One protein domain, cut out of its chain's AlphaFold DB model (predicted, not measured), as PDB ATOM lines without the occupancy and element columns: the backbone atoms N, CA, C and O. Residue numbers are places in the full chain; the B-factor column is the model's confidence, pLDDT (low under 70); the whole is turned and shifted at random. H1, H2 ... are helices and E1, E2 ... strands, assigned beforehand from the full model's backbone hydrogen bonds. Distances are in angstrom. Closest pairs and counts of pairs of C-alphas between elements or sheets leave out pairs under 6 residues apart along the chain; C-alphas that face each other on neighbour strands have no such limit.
ATOM      1  N   ASN A 142      10.840  22.540  30.620       57.59
ATOM      2  CA  ASN A 142      12.183  22.708  31.217       57.59
ATOM      3  C   ASN A 142      12.246  22.446  32.743       57.59
ATOM      4  O   ASN A 142      13.170  22.908  33.404       57.59
ATOM      5  N   ILE A 143      11.218  21.819  33.316       60.56
ATOM      6  CA  ILE A 143      10.965  21.624  34.740       60.56
ATOM      7  C   ILE A 143      11.249  20.171  35.149       60.56
ATOM      8  O   ILE A 143      11.576  19.941  36.310       60.56
ATOM      9  N   ASN A 144      11.136  19.213  34.218       70.12
ATOM     10  CA  ASN A 144      11.374  17.783  34.440       70.12
ATOM     11  C   ASN A 144      12.293  17.213  33.352       70.12
ATOM     12  O   ASN A 144      11.917  16.297  32.625       70.12
ATOM     13  N   TYR A 145      13.478  17.800  33.204       75.00
ATOM     14  CA  TYR A 145      14.493  17.272  32.302       75.00
ATOM     15  C   TYR A 145      15.030  15.923  32.801       75.00
ATOM     16  O   TYR A 145      15.471  15.822  33.946       75.00
ATOM     17  N   ASP A 146      15.029  14.920  31.926       75.44
ATOM     18  CA  ASP A 146      15.684  13.627  32.129       75.44
ATOM     19  C   ASP A 146      16.554  13.331  30.906       75.44
ATOM     20  O   ASP A 146      16.054  13.242  29.782       75.44
ATOM     21  N   SER A 147      17.858  13.192  31.131       72.44
ATOM     22  CA  SER A 147      18.843  12.966  30.078       72.44
ATOM     23  C   SER A 147      18.702  11.601  29.401       72.44
ATOM     24  O   SER A 147      19.033  11.465  28.226       72.44
ATOM     25  N   PHE A 148      18.155  10.597  30.092       74.25
ATOM     26  CA  PHE A 148      17.944   9.263  29.518       74.25
ATOM     27  C   PHE A 148      16.638   9.144  28.728       74.25
ATOM     28  O   PHE A 148      16.489   8.219  27.929       74.25
ATOM     29  N   ALA A 149      15.693  10.060  28.936       73.56
ATOM     30  CA  ALA A 149      14.392  10.061  28.267       73.56
ATOM     31  C   ALA A 149      14.371  10.922  26.990       73.56
ATOM     32  O   ALA A 149      13.311  11.143  26.402       73.56
ATOM     33  N   GLN A 150      15.528  11.423  26.555       70.75
ATOM     34  CA  GLN A 150      15.606  12.378  25.465       70.75
ATOM     35  C   GLN A 150      15.454  11.715  24.090       70.75
ATOM     36  O   GLN A 150      16.239  10.855  23.696       70.75
ATOM     37  N   SER A 151      14.453  12.149  23.326       69.50
ATOM     38  CA  SER A 151      14.240  11.716  21.937       69.50
ATOM     39  C   SER A 151      14.918  12.619  20.900       69.50
ATOM     40  O   SER A 151      15.143  12.196  19.763       69.50
ATOM     41  N   ASP A 152      15.222  13.857  21.292       70.19
ATOM     42  CA  ASP A 152      15.755  14.905  20.425       70.19
ATOM     43  C   ASP A 152      17.248  15.166  20.661       70.19
ATOM     44  O   ASP A 152      17.797  14.834  21.708       70.19
ATOM     45  N   ALA A 153      17.908  15.757  19.664       67.00
ATOM     46  CA  ALA A 153      19.269  16.256  19.790       67.00
ATOM     47  C   ALA A 153      19.241  17.478  20.712       67.00
ATOM     48  O   ALA A 153      18.473  18.412  20.489       67.00
ATOM     49  N   VAL A 154      20.056  17.445  21.760       69.69
ATOM     50  CA  VAL A 154      20.140  18.514  22.759       69.69
ATOM     51  C   VAL A 154      21.462  19.222  22.587       69.69
ATOM     52  O   VAL A 154      22.486  18.587  22.332       69.69
ATOM     53  N   ASP A 155      21.444  20.534  22.794       74.31
ATOM     54  CA  ASP A 155      22.664  21.296  23.010       74.31
ATOM     55  C   ASP A 155      23.263  20.911  24.371       74.31
ATOM     56  O   ASP A 155      22.949  21.499  25.409       74.31
ATOM     57  N   GLU A 156      24.110  19.883  24.371       78.06
ATOM     58  CA  GLU A 156      24.833  19.410  25.549       78.06
ATOM     59  C   GLU A 156      26.300  19.858  25.547       78.06
ATOM     60  O   GLU A 156      26.946  20.017  24.510       78.06
ATOM     61  N   VAL A 157      26.852  20.054  26.747       82.19
ATOM     62  CA  VAL A 157      28.273  20.361  26.943       82.19
ATOM     63  C   VAL A 157      28.892  19.256  27.781       82.19
ATOM     64  O   VAL A 157      28.624  19.148  28.976       82.19
ATOM     65  N   VAL A 158      29.764  18.464  27.159       85.44
ATOM     66  CA  VAL A 158      30.461  17.358  27.822       85.44
ATOM     67  C   VAL A 158      31.863  17.797  28.241       85.44
ATOM     68  O   VAL A 158      32.679  18.213  27.417       85.44
ATOM     69  N   LEU A 159      32.158  17.684  29.537       86.19
ATOM     70  CA  LEU A 159      33.492  17.911  30.094       86.19
ATOM     71  C   LEU A 159      34.159  16.564  30.369       86.19
ATOM     72  O   LEU A 159      33.718  15.808  31.232       86.19
ATOM     73  N   MET A 160      35.235  16.270  29.641       87.19
ATOM     74  CA  MET A 160      36.029  15.057  29.836       87.19
ATOM     75  C   MET A 160      37.317  15.394  30.584       87.19
ATOM     76  O   MET A 160      38.094  16.243  30.148       87.19
ATOM     77  N   PHE A 161      37.551  14.710  31.702       85.56
ATOM     78  CA  PHE A 161      38.741  14.891  32.527       85.56
ATOM     79  C   PHE A 161      39.688  13.706  32.352       85.56
ATOM     80  O   PHE A 161      39.282  12.550  32.479       85.56
ATOM     81  N   GLN A 162      40.960  13.994  32.080       85.81
ATOM     82  CA  GLN A 162      42.015  12.993  31.972       85.81
ATOM     83  C   GLN A 162      43.172  13.360  32.901       85.81
ATOM     84  O   GLN A 162      43.654  14.492  32.903       85.81
ATOM     85  N   SER A 163      43.642  12.381  33.672       85.06
ATOM     86  CA  SER A 163      44.816  12.542  34.525       85.06
ATOM     87  C   SER A 163      46.097  12.562  33.695       85.06
ATOM     88  O   SER A 163      46.350  11.652  32.906       85.06
ATOM     89  N   LYS A 164      46.944  13.571  33.913       81.06
ATOM     90  CA  LYS A 164      48.226  13.704  33.204       81.06
ATOM     91  C   LYS A 164      49.266  12.654  33.568       81.06
ATOM     92  O   LYS A 164      50.097  12.307  32.739       81.06
ATOM     93  N   ASN A 165      49.233  12.167  34.804       80.75
ATOM     94  CA  ASN A 165      50.298  11.324  35.348       80.75
ATOM     95  C   ASN A 165      49.879   9.850  35.449       80.75
ATOM     96  O   ASN A 165      50.503   9.085  36.176       80.75
ATOM     97  N   GLY A 166      48.771   9.464  34.803       75.06
ATOM     98  CA  GLY A 166      48.160   8.144  34.995       75.06
ATOM     99  C   GLY A 166      47.616   7.918  36.413       75.06
ATOM    100  O   GLY A 166      47.229   6.803  36.748       75.06
ATOM    101  N   ALA A 167      47.584   8.965  37.247       74.38
ATOM    102  CA  ALA A 167      46.975   8.925  38.569       74.38
ATOM    103  C   ALA A 167      45.459   8.729  38.449       74.38
ATOM    104  O   ALA A 167      44.840   9.166  37.477       74.38
ATOM    105  N   SER A 168      44.862   8.078  39.443       80.38
ATOM    106  CA  SER A 168      43.425   7.825  39.450       80.38
ATOM    107  C   SER A 168      42.644   9.137  39.527       80.38
ATOM    108  O   SER A 168      42.853   9.931  40.440       80.38
ATOM    109  N   ILE A 169      41.684   9.331  38.620       82.50
ATOM    110  CA  ILE A 169      40.770  10.487  38.640       82.50
ATOM    111  C   ILE A 169      39.909  10.546  39.914       82.50
ATOM    112  O   ILE A 169      39.330  11.581  40.224       82.50
ATOM    113  N   PHE A 170      39.833   9.435  40.655       82.12
ATOM    114  CA  PHE A 170      39.094   9.316  41.911       82.12
ATOM    115  C   PHE A 170      39.916   9.733  43.139       82.12
ATOM    116  O   PHE A 170      39.415   9.677  44.262       82.12
ATOM    117  N   GLU A 171      41.182  10.116  42.961       82.06
ATOM    118  CA  GLU A 171      41.988  10.657  44.052       82.06
ATOM    119  C   GLU A 171      41.436  12.017  44.501       82.06
ATOM    120  O   GLU A 171      41.029  12.828  43.672       82.06
ATOM    121  N   ASN A 172      41.442  12.294  45.811       81.94
ATOM    122  CA  ASN A 172      40.853  13.525  46.359       81.94
ATOM    123  C   ASN A 172      41.411  14.797  45.699       81.94
ATOM    124  O   ASN A 172      40.649  15.716  45.432       81.94
ATOM    125  N   SER A 173      42.712  14.820  45.397       82.44
ATOM    126  CA  SER A 173      43.384  15.923  44.698       82.44
ATOM    127  C   SER A 173      42.791  16.180  43.307       82.44
ATOM    128  O   SER A 173      42.488  17.319  42.967       82.44
ATOM    129  N   SER A 174      42.560  15.113  42.538       84.12
ATOM    130  CA  SER A 174      41.960  15.180  41.201       84.12
ATOM    131  C   SER A 174      40.486  15.584  41.267       84.12
ATOM    132  O   SER A 174      40.027  16.404  40.477       84.12
ATOM    133  N   VAL A 175      39.741  15.054  42.240       84.19
ATOM    134  CA  VAL A 175      38.327  15.402  42.437       84.19
ATOM    135  C   VAL A 175      38.167  16.870  42.852       84.19
ATOM    136  O   VAL A 175      37.251  17.539  42.377       84.19
ATOM    137  N   ASP A 176      39.050  17.393  43.703       85.69
ATOM    138  CA  ASP A 176      39.023  18.800  44.119       85.69
ATOM    139  C   ASP A 176      39.318  19.753  42.948       85.69
ATOM    140  O   ASP A 176      38.639  20.771  42.802       85.69
ATOM    141  N   GLU A 177      40.240  19.394  42.051       87.00
ATOM    142  CA  GLU A 177      40.494  20.159  40.824       87.00
ATOM    143  C   GLU A 177      39.286  20.134  39.871       87.00
ATOM    144  O   GLU A 177      38.866  21.178  39.361       87.00
ATOM    145  N   ILE A 178      38.658  18.968  39.687       86.50
ATOM    146  CA  ILE A 178      37.428  18.832  38.890       86.50
ATOM    147  C   ILE A 178      36.318  19.724  39.462       86.50
ATOM    148  O   ILE A 178      35.655  20.443  38.709       86.50
ATOM    149  N   ARG A 179      36.132  19.741  40.790       86.19
ATOM    150  CA  ARG A 179      35.156  20.618  41.464       86.19
ATOM    151  C   ARG A 179      35.424  22.090  41.179       86.19
ATOM    152  O   ARG A 179      34.480  22.829  40.898       86.19
ATOM    153  N   GLU A 180      36.680  22.522  41.243       89.12
ATOM    154  CA  GLU A 180      37.051  23.913  40.981       89.12
ATOM    155  C   GLU A 180      36.720  24.316  39.537       89.12
ATOM    156  O   GLU A 180      36.162  25.390  39.296       89.12
ATOM    157  N   ILE A 181      37.009  23.441  38.570       88.56
ATOM    158  CA  ILE A 181      36.694  23.674  37.156       88.56
ATOM    159  C   ILE A 181      35.179  23.756  36.951       88.56
ATOM    160  O   ILE A 181      34.696  24.708  36.334       88.56
ATOM    161  N   VAL A 182      34.413  22.817  37.509       86.75
ATOM    162  CA  VAL A 182      32.945  22.819  37.411       86.75
ATOM    163  C   VAL A 182      32.351  24.077  38.051       86.75
ATOM    164  O   VAL A 182      31.453  24.690  37.474       86.75
ATOM    165  N   ALA A 183      32.871  24.522  39.198       87.12
ATOM    166  CA  ALA A 183      32.431  25.757  39.846       87.12
ATOM    167  C   ALA A 183      32.687  26.994  38.970       87.12
ATOM    168  O   ALA A 183      31.824  27.867  38.869       87.12
ATOM    169  N   LYS A 184      33.835  27.054  38.282       88.88
ATOM    170  CA  LYS A 184      34.134  28.125  37.319       88.88
ATOM    171  C   LYS A 184      33.161  28.115  36.144       88.88
ATOM    172  O   LYS A 184      32.684  29.181  35.774       88.88
ATOM    173  N   VAL A 185      32.835  26.941  35.600       87.44
ATOM    174  CA  VAL A 185      31.870  26.800  34.494       87.44
ATOM    175  C   VAL A 185      30.470  27.252  34.915       87.44
ATOM    176  O   VAL A 185      29.843  28.030  34.200       87.44
ATOM    177  N   LYS A 186      30.007  26.855  36.108       85.62
ATOM    178  CA  LYS A 186      28.708  27.286  36.660       85.62
ATOM    179  C   LYS A 186      28.629  28.805  36.910       85.62
ATOM    180  O   LYS A 186      27.532  29.347  36.978       85.62
ATOM    181  N   ASN A 187      29.764  29.500  37.021       89.19
ATOM    182  CA  ASN A 187      29.831  30.953  37.224       89.19
ATOM    183  C   ASN A 187      29.952  31.765  35.915       89.19
ATOM    184  O   ASN A 187      30.118  32.984  35.951       89.19
ATOM    185  N   ILE A 188      29.912  31.115  34.749       86.75
ATOM    186  CA  ILE A 188      29.976  31.818  33.465       86.75
ATOM    187  C   ILE A 188      28.659  32.569  33.222       86.75
ATOM    188  O   ILE A 188      27.566  32.024  33.380       86.75
ATOM    189  N   SER A 189      28.783  33.826  32.793       86.81
ATOM    190  CA  SER A 189      27.672  34.665  32.342       86.81
ATOM    191  C   SER A 189      27.901  35.116  30.903       86.81
ATOM    192  O   SER A 189      28.984  35.608  30.576       86.81
ATOM    193  N   ALA A 190      26.880  34.994  30.061       86.38
ATOM    194  CA  ALA A 190      26.903  35.449  28.676       86.38
ATOM    195  C   ALA A 190      25.994  36.671  28.501       86.38
ATOM    196  O   ALA A 190      24.914  36.734  29.080       86.38
ATOM    197  N   ASN A 191      26.407  37.641  27.683       87.69
ATOM    198  CA  ASN A 191      25.538  38.759  27.321       87.69
ATOM    199  C   ASN A 191      24.765  38.409  26.045       87.69
ATOM    200  O   ASN A 191      25.370  38.228  24.988       87.69
ATOM    201  N   LYS A 192      23.436  38.326  26.141       83.56
ATOM    202  CA  LYS A 192      22.544  38.167  24.990       83.56
ATOM    203  C   LYS A 192      21.619  39.377  24.934       83.56
ATOM    204  O   LYS A 192      20.820  39.592  25.839       83.56
ATOM    205  N   ASN A 193      21.734  40.175  23.872       83.75
ATOM    206  CA  ASN A 193      20.897  41.357  23.621       83.75
ATOM    207  C   ASN A 193      20.854  42.372  24.786       83.75
ATOM    208  O   ASN A 193      19.810  42.955  25.065       83.75
ATOM    209  N   GLY A 194      21.976  42.581  25.484       82.88
ATOM    210  CA  GLY A 194      22.068  43.524  26.603       82.88
ATOM    211  C   GLY A 194      21.635  42.952  27.957       82.88
ATOM    212  O   GLY A 194      21.813  43.625  28.970       82.88
ATOM    213  N   GLN A 195      21.133  41.715  28.004       86.06
ATOM    214  CA  GLN A 195      20.839  41.003  29.244       86.06
ATOM    215  C   GLN A 195      21.971  40.025  29.571       86.06
ATOM    216  O   GLN A 195      22.405  39.246  28.719       86.06
ATOM    217  N   SER A 196      22.457  40.070  30.813       86.38
ATOM    218  CA  SER A 196      23.376  39.054  31.327       86.38
ATOM    219  C   SER A 196      22.573  37.804  31.671       86.38
ATOM    220  O   SER A 196      21.689  37.860  32.524       86.38
ATOM    221  N   VAL A 197      22.858  36.706  30.983       87.81
ATOM    222  CA  VAL A 197      22.238  35.400  31.191       87.81
ATOM    223  C   VAL A 197      23.259  34.499  31.876       87.81
ATOM    224  O   VAL A 197      24.388  34.350  31.396       87.81
ATOM    225  N   SER A 198      22.881  33.924  33.015       89.00
ATOM    226  CA  SER A 198      23.740  33.028  33.787       89.00
ATOM    227  C   SER A 198      23.495  31.561  33.435       89.00
ATOM    228  O   SER A 198      22.462  31.204  32.864       89.00
ATOM    229  N   TYR A 199      24.422  30.684  33.822       87.06
ATOM    230  CA  TYR A 199      24.246  29.233  33.700       87.06
ATOM    231  C   TYR A 199      22.913  28.736  34.296       87.06
ATOM    232  O   TYR A 199      22.227  27.925  33.680       87.06
ATOM    233  N   ASN A 200      22.499  29.270  35.450       84.69
ATOM    234  CA  ASN A 200      21.268  28.859  36.137       84.69
ATOM    235  C   ASN A 200      19.981  29.228  35.379       84.69
ATOM    236  O   ASN A 200      18.909  28.690  35.676       84.69
ATOM    237  N   ASP A 201      20.075  30.151  34.421       83.88
ATOM    238  CA  ASP A 201      18.955  30.566  33.581       83.88
ATOM    239  C   ASP A 201      18.829  29.686  32.329       83.88
ATOM    240  O   ASP A 201      17.726  29.518  31.814       83.88
ATOM    241  N   LEU A 202      19.945  29.113  31.860       83.62
ATOM    242  CA  LEU A 202      20.023  28.305  30.636       83.62
ATOM    243  C   LEU A 202      19.983  26.797  30.886       83.62
ATOM    244  O   LEU A 202      19.614  26.048  29.988       83.62
ATOM    245  N   CYS A 203      20.400  26.347  32.068       84.44
ATOM    246  CA  CYS A 203      20.477  24.926  32.380       84.44
ATOM    247  C   CYS A 203      19.103  24.244  32.264       84.44
ATOM    248  O   CYS A 203      18.063  24.821  32.605       84.44
ATOM    249  N   ALA A 204      19.107  22.978  31.855       81.88
ATOM    250  CA  ALA A 204      17.920  22.144  31.939       81.88
ATOM    251  C   ALA A 204      17.628  21.802  33.409       81.88
ATOM    252  O   ALA A 204      18.544  21.437  34.156       81.88
ATOM    253  N   LYS A 205      16.368  21.953  33.845       83.75
ATOM    254  CA  LYS A 205      15.988  21.755  35.249       83.75
ATOM    255  C   LYS A 205      15.124  20.516  35.429       83.75
ATOM    256  O   LYS A 205      14.212  20.259  34.647       83.75
ATOM    257  N   ALA A 206      15.386  19.800  36.514       78.88
ATOM    258  CA  ALA A 206      14.507  18.790  37.082       78.88
ATOM    259  C   ALA A 206      14.121  19.247  38.490       78.88
ATOM    260  O   ALA A 206      14.991  19.588  39.292       78.88
ATOM    261  N   ALA A 207      12.824  19.324  38.786       77.88
ATOM    262  CA  ALA A 207      12.315  19.759  40.088       77.88
ATOM    263  C   ALA A 207      12.963  21.068  40.600       77.88
ATOM    264  O   ALA A 207      13.296  21.186  41.777       77.88
ATOM    265  N   SER A 208      13.139  22.061  39.714       76.94
ATOM    266  CA  SER A 208      13.765  23.380  39.960       76.94
ATOM    267  C   SER A 208      15.291  23.423  40.157       76.94
ATOM    268  O   SER A 208      15.838  24.510  40.343       76.94
ATOM    269  N   GLN A 209      15.996  22.296  40.035       81.81
ATOM    270  CA  GLN A 209      17.460  22.230  40.100       81.81
ATOM    271  C   GLN A 209      18.068  21.924  38.731       81.81
ATOM    272  O   GLN A 209      17.492  21.157  37.964       81.81
ATOM    273  N   CYS A 210      19.221  22.526  38.417       83.62
ATOM    274  CA  CYS A 210      19.959  22.205  37.194       83.62
ATOM    275  C   CYS A 210      20.433  20.750  37.238       83.62
ATOM    276  O   CYS A 210      21.085  20.351  38.203       83.62
ATOM    277  N   VAL A 211      20.154  19.984  36.185       80.44
ATOM    278  CA  VAL A 211      20.635  18.606  36.070       80.44
ATOM    279  C   VAL A 211      22.076  18.624  35.571       80.44
ATOM    280  O   VAL A 211      22.369  19.186  34.517       80.44
ATOM    281  N   VAL A 212      22.981  18.017  36.339       80.81
ATOM    282  CA  VAL A 212      24.373  17.789  35.941       80.81
ATOM    283  C   VAL A 212      24.673  16.308  36.092       80.81
ATOM    284  O   VAL A 212      24.675  15.764  37.197       80.81
ATOM    285  N   GLU A 213      24.948  15.646  34.977       76.62
ATOM    286  CA  GLU A 213      25.394  14.261  35.011       76.62
ATOM    287  C   GLU A 213      26.789  14.152  35.636       76.62
ATOM    288  O   GLU A 213      27.659  14.999  35.432       76.62
ATOM    289  N   GLY A 214      27.011  13.108  36.436       73.69
ATOM    290  CA  GLY A 214      28.304  12.882  37.090       73.69
ATOM    291  C   GLY A 214      28.552  13.714  38.355       73.69
ATOM    292  O   GLY A 214      29.634  13.616  38.938       73.69
ATOM    293  N   GLU A 215      27.560  14.460  38.858       67.62
ATOM    294  CA  GLU A 215      27.679  15.231  40.108       67.62
ATOM    295  C   GLU A 215      27.994  14.348  41.335       67.62
ATOM    296  O   GLU A 215      28.568  14.814  42.318       67.62
ATOM    297  N   LEU A 216      27.747  13.035  41.250       63.22
ATOM    298  CA  LEU A 216      28.170  12.046  42.248       63.22
ATOM    299  C   LEU A 216      29.693  12.050  42.493       63.22
ATOM    300  O   LEU A 216      30.146  11.904  43.633       63.22
ATOM    301  N   LEU A 217      30.493  12.259  41.445       63.53
ATOM    302  CA  LEU A 217      31.949  12.383  41.567       63.53
ATOM    303  C   LEU A 217      32.332  13.719  42.215       63.53
ATOM    304  O   LEU A 217      33.254  13.774  43.021       63.53
ATOM    305  N   ALA A 218      31.570  14.781  41.939       58.28
ATOM    306  CA  ALA A 218      31.781  16.097  42.528       58.28
ATOM    307  C   ALA A 218      31.298  16.200  43.987       58.28
ATOM    308  O   ALA A 218      31.845  16.991  44.742       58.28
ATOM    309  N   LEU A 219      30.330  15.413  44.452       57.69
ATOM    310  CA  LEU A 219      29.819  15.512  45.831       57.69
ATOM    311  C   LEU A 219      30.463  14.515  46.799       57.69
ATOM    312  O   LEU A 219      30.507  14.760  48.005       57.69
ATOM    313  N   SER A 220      31.008  13.405  46.302       55.62
ATOM    314  CA  SER A 220      31.562  12.373  47.174       55.62
ATOM    315  C   SER A 220      32.953  12.757  47.701       55.62
ATOM    316  O   SER A 220      33.942  12.863  46.974       55.62
ATOM    317  N   ARG A 221      33.063  12.967  49.018       55.62
ATOM    318  CA  ARG A 221      34.349  12.868  49.721       55.62
ATOM    319  C   ARG A 221      34.549  11.388  50.033       55.62
ATOM    320  O   ARG A 221      34.190  10.915  51.109       55.62
ATOM    321  N   ILE A 222      35.058  10.638  49.057       56.31
ATOM    322  CA  ILE A 222      35.219   9.174  49.146       56.31
ATOM    323  C   ILE A 222      36.060   8.787  50.381       56.31
ATOM    324  O   ILE A 222      35.811   7.763  51.016       56.31
ATOM    325  N   SER A 223      36.976   9.664  50.809       52.88
ATOM    326  CA  SER A 223      37.782   9.492  52.024       52.88
ATOM    327  C   SER A 223      36.982   9.427  53.332       52.88
ATOM    328  O   SER A 223      37.422   8.766  54.268       52.88
TER     329      SER A 223
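This is residues 142 to 223 of the 245 residues of an uncharacterized protein of Pomacea canaliculata (UniProt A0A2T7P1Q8). There is little regular structure: one long helix, H1, is continued by a small hairpin, E1 and E2, with short H3 packed on H1 and long loops elsewhere. Residues 191 to 196, the hairpin's tip, and residues 148 to 155 stick out. The 82 printed residues include three named helices and two antiparallel strands, in order H1, E1, E2, H2, H3, class mixed, with 32 residues in them. The whole is loose, radius of gyration of the C-alphas 15.2 A, spans 42 by 32 by 22 A.

E1 is residues 189 to 192 and E2 residues 195 to 198. H1, residues 172 to 186, is 20.8 A long from C-alpha 172 at (40.853, 13.525, 46.359). H2 is residues 199 to 202; H3, residues 215 to 219, ends at (29.819, 15.512, 45.831).

In the hairpin, N 190 and O 197 are within hydrogen-bond range, 2.9 A. H1 touches H3 with residues 175 to 179 alone; the closest C-alphas, Arg 179 and Ala 218, are 5.7 A apart. H1 and H2 are close but not clearly touching. In H1 and H3 every O i to N i+4 pair is within range; H2 is too short.

The printed part has no cut. H2 to H3 is a long link. Residues 215 to 223 are among those under pLDDT 70.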